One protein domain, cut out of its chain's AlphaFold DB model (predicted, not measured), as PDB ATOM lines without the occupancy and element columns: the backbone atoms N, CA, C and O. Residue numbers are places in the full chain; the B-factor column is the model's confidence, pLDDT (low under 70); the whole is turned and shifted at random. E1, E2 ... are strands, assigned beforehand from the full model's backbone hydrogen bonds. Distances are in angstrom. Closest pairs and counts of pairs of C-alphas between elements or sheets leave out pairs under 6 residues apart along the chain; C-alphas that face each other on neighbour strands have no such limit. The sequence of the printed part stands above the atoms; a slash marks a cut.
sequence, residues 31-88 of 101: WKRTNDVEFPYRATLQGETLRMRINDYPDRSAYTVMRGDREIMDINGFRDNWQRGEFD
ATOM      1  N   TRP A  31     172.384 151.723 125.801       89.12
ATOM      2  CA  TRP A  31     173.579 151.658 126.625       89.12
ATOM      3  C   TRP A  31     174.135 153.053 126.835       89.12
ATOM      4  O   TRP A  31     174.602 153.686 125.896       89.12
ATOM      5  N   LYS A  32     174.124 153.527 128.072       88.12
ATOM      6  CA  LYS A  32     174.739 154.790 128.464       88.12
ATOM      7  C   LYS A  32     176.209 154.578 128.774       88.12
ATOM      8  O   LYS A  32     176.538 153.664 129.532       88.12
ATOM      9  N   ARG A  33     177.078 155.425 128.223       86.88
ATOM     10  CA  ARG A  33     178.488 155.442 128.615       86.88
ATOM     11  C   ARG A  33     178.644 155.970 130.036       86.88
ATOM     12  O   ARG A  33     177.996 156.943 130.410       86.88
ATOM     13  N   THR A  34     179.506 155.321 130.801       85.38
ATOM     14  CA  THR A  34     179.896 155.710 132.156       85.38
ATOM     15  C   THR A  34     181.350 156.198 132.145       85.38
ATOM     16  O   THR A  34     182.047 156.089 131.136       85.38
ATOM     17  N   ASN A  35     181.817 156.722 133.281       81.50
ATOM     18  CA  ASN A  35     183.223 157.082 133.485       81.50
ATOM     19  C   ASN A  35     184.058 155.925 134.080       81.50
ATOM     20  O   ASN A  35     185.178 156.135 134.538       81.50
ATOM     21  N   ASP A  36     183.485 154.723 134.146       83.12
ATOM     22  CA  ASP A  36     184.132 153.536 134.698       83.12
ATOM     23  C   ASP A  36     184.878 152.801 133.579       83.12
ATOM     24  O   ASP A  36     184.292 152.457 132.552       83.12
ATOM     25  N   VAL A  37     186.180 152.582 133.761       82.75
ATOM     26  CA  VAL A  37     187.031 151.925 132.760       82.75
ATOM     27  C   VAL A  37     186.746 150.423 132.698       82.75
ATOM     28  O   VAL A  37     186.797 149.840 131.619       82.75
ATOM     29  N   GLU A  38     186.403 149.804 133.829       84.00
ATOM     30  CA  GLU A  38     186.061 148.382 133.893       84.00
ATOM     31  C   GLU A  38     184.642 148.149 133.360       84.00
ATOM     32  O   GLU A  38     184.400 147.174 132.644       84.00
ATOM     33  N   PHE A  39     183.720 149.078 133.648       87.06
ATOM     34  CA  PHE A  39     182.314 149.016 133.234       87.06
ATOM     35  C   PHE A  39     181.863 150.229 132.405       87.06
ATOM     36  O   PHE A  39     180.973 150.971 132.843       87.06
ATOM     37  N   PRO A  40     182.387 150.421 131.183       87.56
ATOM     38  CA  PRO A  40     182.163 151.629 130.378       87.56
ATOM     39  C   PRO A  40     180.718 151.864 129.950       87.56
ATOM     40  O   PRO A  40     180.397 152.962 129.504       87.56
ATOM     41  N   TYR A  41     179.846 150.855 130.022       89.06
ATOM     42  CA  TYR A  41     178.454 150.991 129.609       89.06
ATOM     43  C   TYR A  41     177.493 150.439 130.654       89.06
ATOM     44  O   TYR A  41     177.716 149.379 131.243       89.06
ATOM     45  N   ARG A  42     176.369 151.136 130.818       90.81
ATOM     46  CA  ARG A  42     175.253 150.749 131.677       90.81
ATOM     47  C   ARG A  42     173.937 150.860 130.918       90.81
ATOM     48  O   ARG A  42     173.711 151.833 130.211       90.81
ATOM     49  N   ALA A  43     173.042 149.905 131.110       90.25
ATOM     50  CA  ALA A  43     171.683 149.957 130.581       90.25
ATOM     51  C   ALA A  43     170.671 149.559 131.656       90.25
ATOM     52  O   ALA A  43     171.026 148.977 132.683       90.25
ATOM     53  N   THR A  44     169.404 149.882 131.415       87.69
ATOM     54  CA  THR A  44     168.286 149.348 132.199       87.69
ATOM     55  C   THR A  44     167.385 148.564 131.261       87.69
ATOM     56  O   THR A  44     166.939 149.113 130.258       87.69
ATOM     57  N   LEU A  45     167.132 147.298 131.576       85.69
ATOM     58  CA  LEU A  45     166.272 146.419 130.788       85.69
ATOM     59  C   LEU A  45     165.320 145.696 131.736       85.69
ATOM     60  O   LEU A  45     165.768 145.098 132.707       85.69
ATOM     61  N   GLN A  46     164.013 145.785 131.487       83.81
ATOM     62  CA  GLN A  46     162.976 145.186 132.345       83.81
ATOM     63  C   GLN A  46     163.106 145.550 133.841       83.81
ATOM     64  O   GLN A  46     162.852 144.737 134.724       83.81
ATOM     65  N   GLY A  47     163.533 146.785 134.137       83.62
ATOM     66  CA  GLY A  47     163.756 147.264 135.509       83.62
ATOM     67  C   GLY A  47     165.064 146.787 136.152       83.62
ATOM     68  O   GLY A  47     165.376 147.183 137.271       83.62
ATOM     69  N   GLU A  48     165.862 145.988 135.444       84.62
ATOM     70  CA  GLU A  48     167.156 145.491 135.898       84.62
ATOM     71  C   GLU A  48     168.292 146.360 135.365       84.62
ATOM     72  O   GLU A  48     168.318 146.737 134.192       84.62
ATOM     73  N   THR A  49     169.267 146.661 136.223       87.88
ATOM     74  CA  THR A  49     170.490 147.349 135.798       87.88
ATOM     75  C   THR A  49     171.471 146.346 135.201       87.88
ATOM     76  O   THR A  49     171.923 145.418 135.878       87.88
ATOM     77  N   LEU A  50     171.856 146.592 133.953       89.75
ATOM     78  CA  LEU A  50     172.890 145.861 133.234       89.75
ATOM     79  C   LEU A  50     174.152 146.718 133.102       89.75
ATOM     80  O   LEU A  50     174.070 147.938 132.952       89.75
ATOM     81  N   ARG A  51     175.322 146.081 133.141       91.62
ATOM     82  CA  ARG A  51     176.639 146.710 132.957       91.62
ATOM     83  C   ARG A  51     177.445 145.909 131.941       91.62
ATOM     84  O   ARG A  51     177.329 144.692 131.923       91.62
ATOM     85  N   MET A  52     178.256 146.557 131.117       89.50
ATOM     86  CA  MET A  52     179.178 145.861 130.212       89.50
ATOM     87  C   MET A  52     180.574 145.953 130.790       89.50
ATOM     88  O   MET A  52     181.092 147.058 130.901       89.50
ATOM     89  N   ARG A  53     181.156 144.812 131.146       89.69
ATOM     90  CA  ARG A  53     182.552 144.699 131.556       89.69
ATOM     91  C   ARG A  53     183.436 144.590 130.321       89.69
ATOM     92  O   ARG A  53     183.097 143.805 129.437       89.69
ATOM     93  N   ILE A  54     184.530 145.343 130.243       86.75
ATOM     94  CA  ILE A  54     185.567 145.106 129.224       86.75
ATOM     95  C   ILE A  54     186.413 143.910 129.657       86.75
ATOM     96  O   ILE A  54     186.777 143.792 130.825       86.75
ATOM     97  N   ASN A  55     186.729 143.022 128.715       84.56
ATOM     98  CA  ASN A  55     187.735 141.990 128.929       84.56
ATOM     99  C   ASN A  55     189.053 142.401 128.266       84.56
ATOM    100  O   ASN A  55     189.083 142.696 127.075       84.56
ATOM    101  N   ASP A  56     190.153 142.331 129.018       76.50
ATOM    102  CA  ASP A  56     191.494 142.720 128.547       76.50
ATOM    103  C   ASP A  56     192.255 141.594 127.817       76.50
ATOM    104  O   ASP A  56     193.433 141.736 127.491       76.50
ATOM    105  N   TYR A  57     191.605 140.452 127.566       74.69
ATOM    106  CA  TYR A  57     192.247 139.268 126.992       74.69
ATOM    107  C   TYR A  57     191.845 139.058 125.526       74.69
ATOM    108  O   TYR A  57     190.650 138.962 125.248       74.69
ATOM    109  N   PRO A  58     192.811 138.886 124.601       68.69
ATOM    110  CA  PRO A  58     192.536 138.731 123.169       68.69
ATOM    111  C   PRO A  58     191.791 137.433 122.826       68.69
ATOM    112  O   PRO A  58     191.092 137.377 121.819       68.69
ATOM    113  N   ASP A  59     191.907 136.407 123.671       74.94
ATOM    114  CA  ASP A  59     191.253 135.106 123.481       74.94
ATOM    115  C   ASP A  59     189.822 135.056 124.048       74.94
ATOM    116  O   ASP A  59     189.149 134.026 123.966       74.94
ATOM    117  N   ARG A  60     189.347 136.147 124.669       73.19
ATOM    118  CA  ARG A  60     187.993 136.267 125.230       73.19
ATOM    119  C   ARG A  60     187.172 137.277 124.441       73.19
ATOM    120  O   ARG A  60     187.705 138.152 123.767       73.19
ATOM    121  N   SER A  61     185.851 137.173 124.561       79.12
ATOM    122  CA  SER A  61     184.951 138.155 123.964       79.12
ATOM    123  C   SER A  61     185.229 139.555 124.505       79.12
ATOM    124  O   SER A  61     185.435 139.709 125.707       79.12
ATOM    125  N   ALA A  62     185.191 140.573 123.642       81.38
ATOM    126  CA  ALA A  62     185.580 141.945 123.989       81.38
ATOM    127  C   ALA A  62     184.828 142.531 125.201       81.38
ATOM    128  O   ALA A  62     185.398 143.306 125.971       81.38
ATOM    129  N   TYR A  63     183.559 142.153 125.388       86.81
ATOM    130  CA  TYR A  63     182.745 142.590 126.517       86.81
ATOM    131  C   TYR A  63     181.961 141.435 127.143       86.81
ATOM    132  O   TYR A  63     181.521 140.517 126.451       86.81
ATOM    133  N   THR A  64     181.684 141.540 128.440       89.19
ATOM    134  CA  THR A  64     180.764 140.655 129.166       89.19
ATOM    135  C   THR A  64     179.621 141.474 129.756       89.19
ATOM    136  O   THR A  64     179.836 142.430 130.501       89.19
ATOM    137  N   VAL A  65     178.381 141.115 129.431       89.12
ATOM    138  CA  VAL A  65     177.183 141.736 130.005       89.12
ATOM    139  C   VAL A  65     176.924 141.148 131.387       89.12
ATOM    140  O   VAL A  65     176.690 139.950 131.546       89.12
ATOM    141  N   MET A  66     176.911 142.026 132.379       88.12
ATOM    142  CA  MET A  66     176.684 141.750 133.789       88.12
ATOM    143  C   MET A  66     175.302 142.243 134.214       88.12
ATOM    144  O   MET A  66     174.906 143.360 133.881       88.12
ATOM    145  N   ARG A  67     174.603 141.465 135.039       87.50
ATOM    146  CA  ARG A  67     173.437 141.904 135.814       87.50
ATOM    147  C   ARG A  67     173.795 141.834 137.292       87.50
ATOM    148  O   ARG A  67     173.940 140.738 137.835       87.50
ATOM    149  N   GLY A  68     173.957 142.989 137.936       83.06
ATOM    150  CA  GLY A  68     174.577 143.035 139.264       83.06
ATOM    151  C   GLY A  68     175.945 142.351 139.214       83.06
ATOM    152  O   GLY A  68     176.763 142.709 138.367       83.06
ATOM    153  N   ASP A  69     176.153 141.336 140.047       81.00
ATOM    154  CA  ASP A  69     177.419 140.587 140.136       81.00
ATOM    155  C   ASP A  69     177.438 139.305 139.287       81.00
ATOM    156  O   ASP A  69     178.314 138.458 139.441       81.00
ATOM    157  N   ARG A  70     176.457 139.126 138.392       82.19
ATOM    158  CA  ARG A  70     176.317 137.909 137.588       82.19
ATOM    159  C   ARG A  70     176.564 138.154 136.108       82.19
ATOM    160  O   ARG A  70     175.913 139.000 135.501       82.19
ATOM    161  N   GLU A  71     177.409 137.318 135.518       87.25
ATOM    162  CA  GLU A  71     177.625 137.239 134.071       87.25
ATOM    163  C   GLU A  71     176.385 136.650 133.374       87.25
ATOM    164  O   GLU A  71     175.889 135.568 133.724       87.25
ATOM    165  N   ILE A  72     175.846 137.399 132.410       87.88
ATOM    166  CA  ILE A  72     174.680 137.010 131.610       87.88
ATOM    167  C   ILE A  72     175.125 136.449 130.266       87.88
ATOM    168  O   ILE A  72     174.700 135.349 129.912       87.88
ATOM    169  N   MET A  73     175.959 137.192 129.536       85.88
ATOM    170  CA  MET A  73     176.465 136.778 128.232       85.88
ATOM    171  C   MET A  73     177.763 137.490 127.857       85.88
ATOM    172  O   MET A  73     177.974 138.645 128.223       85.88
ATOM    173  N   ASP A  74     178.565 136.822 127.043       87.81
ATOM    174  CA  ASP A  74     179.756 137.384 126.422       87.81
ATOM    175  C   ASP A  74     179.443 137.870 125.006       87.81
ATOM    176  O   ASP A  74     178.703 137.220 124.262       87.81
ATOM    177  N   ILE A  75     180.007 139.012 124.621       85.25
ATOM    178  CA  ILE A  75     179.796 139.617 123.307       85.25
ATOM    179  C   ILE A  75     181.096 140.190 122.740       85.25
ATOM    180  O   ILE A  75     181.938 140.737 123.450       85.25
ATOM    181  N   ASN A  76     181.229 140.129 121.420       82.75
ATOM    182  CA  ASN A  76     182.367 140.712 120.706       82.75
ATOM    183  C   ASN A  76     182.129 142.165 120.270       82.75
ATOM    184  O   ASN A  76     183.040 142.828 119.787       82.75
ATOM    185  N   GLY A  77     180.908 142.671 120.434       79.75
ATOM    186  CA  GLY A  77     180.524 144.010 120.013       79.75
ATOM    187  C   GLY A  77     179.043 144.279 120.248       79.75
ATOM    188  O   GLY A  77     178.298 143.401 120.688       79.75
ATOM    189  N   PHE A  78     178.629 145.508 119.955       81.00
ATOM    190  CA  PHE A  78     177.228 145.910 120.019       81.00
ATOM    191  C   PHE A  78     176.448 145.269 118.876       81.00
ATOM    192  O   PHE A  78     176.921 145.230 117.741       81.00
ATOM    193  N   ARG A  79     175.253 144.774 119.189       80.12
ATOM    194  CA  ARG A  79     174.303 144.275 118.193       80.12
ATOM    195  C   ARG A  79     173.570 145.435 117.520       80.12
ATOM    196  O   ARG A  79     173.489 146.520 118.088       80.12
ATOM    197  N   ASP A  80     172.974 145.185 116.358       80.19
ATOM    198  CA  ASP A  80     172.279 146.214 115.566       80.19
ATOM    199  C   ASP A  80     171.066 146.823 116.287       80.19
ATOM    200  O   ASP A  80     170.734 147.990 116.096       80.19
ATOM    201  N   ASN A  81     170.412 146.048 117.158       82.69
ATOM    202  CA  ASN A  81     169.305 146.517 117.991       82.69
ATOM    203  C   ASN A  81     169.769 147.297 119.231       82.69
ATOM    204  O   ASN A  81     168.940 147.753 120.016       82.69
ATOM    205  N   TRP A  82     171.074 147.434 119.461       88.44
ATOM    206  CA  TRP A  82     171.606 148.136 120.620       88.44
ATOM    207  C   TRP A  82     172.059 149.532 120.230       88.44
ATOM    208  O   TRP A  82     172.895 149.726 119.349       88.44
ATOM    209  N   GLN A  83     171.541 150.520 120.945       82.50
ATOM    210  CA  GLN A  83     171.915 151.906 120.749       82.50
ATOM    211  C   GLN A  83     172.968 152.299 121.776       82.50
ATOM    212  O   GLN A  83     172.776 152.174 122.988       82.50
ATOM    213  N   ARG A  84     174.103 152.782 121.271       80.62
ATOM    214  CA  ARG A  84     175.128 153.423 122.091       80.62
ATOM    215  C   ARG A  84     174.665 154.847 122.352       80.62
ATOM    216  O   ARG A  84     174.641 155.661 121.436       80.62
ATOM    217  N   GLY A  85     174.266 155.110 123.584       68.50
ATOM    218  CA  GLY A  85     174.021 156.456 124.065       68.50
ATOM    219  C   GLY A  85     175.319 157.253 124.107       68.50
ATOM    220  O   GLY A  85     176.411 156.704 124.297       68.50
ATOM    221  N   GLU A  86     175.180 158.559 123.930       63.72
ATOM    222  CA  GLU A  86     176.261 159.505 124.175       63.72
ATOM    223  C   GLU A  86     176.638 159.500 125.665       63.72
ATOM    224  O   GLU A  86     175.920 158.954 126.511       63.72
ATOM    225  N   PHE A  87     177.826 160.017 125.971       55.06
ATOM    226  CA  PHE A  87     178.362 160.062 127.330       55.06
ATOM    227  C   PHE A  87     177.339 160.696 128.279       55.06
ATOM    228  O   PHE A  87     176.836 161.783 128.000       55.06
ATOM    229  N   ASP A  88     177.009 160.026 129.386       53.25
ATOM    230  CA  ASP A  88     176.169 160.632 130.419       53.25
ATOM    231  C   ASP A  88     177.062 161.624 131.190       53.25
ATOM    232  O   ASP A  88     177.687 161.296 132.198       53.25
TER     233      ASP A  88
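AT A GLANCE: This is residues 31 to 88 of the 101 residues of an uncharacterized protein of Legionella oakridgensis ATCC 33761 = DSM 21215 (UniProt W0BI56). One strongly twisted, curled sheet makes this domain: the meander E1 to E5, each strand the antiparallel neighbour of the one before, with E6 parallel beside E1. The loop between E3 and E4 reaches out at one end. The 58 printed residues hold six strands and no named helix, in mixed sheet order E5 E4 E3 E2 E1 E6; the whole is all strand and compact, radius of gyration of the C-alphas 10.9 A, spans 31 by 24 by 23 A.

HOW THE PARTS SIT: Look first at E3, residues 48 to 54: N 50 is 2.8 A from O 43 of E2, residues 41 to 45, its hairpin partner at 153 degrees. E6, residues 82 to 87, is parallel to E1, residues 31 to 33, at 24 degrees, with N 85 and O 31 2.7 A apart.

IN THESE COORDINATES: Find C-alpha 31 at (173.579, 151.658, 126.625), where E1 begins; E6 ends at C-alpha 87, (178.362, 160.062, 127.330). E3 measures 19.6 A; E4 is residues 63 to 67, E5 residues 70 to 75.

THE WHOLE: The C-alphas farthest apart, Gly 47 and Pro 58, are 32.5 A apart. The printed part has no cut and no long link; pLDDT is under 70 at residues 58 and 85 to 88.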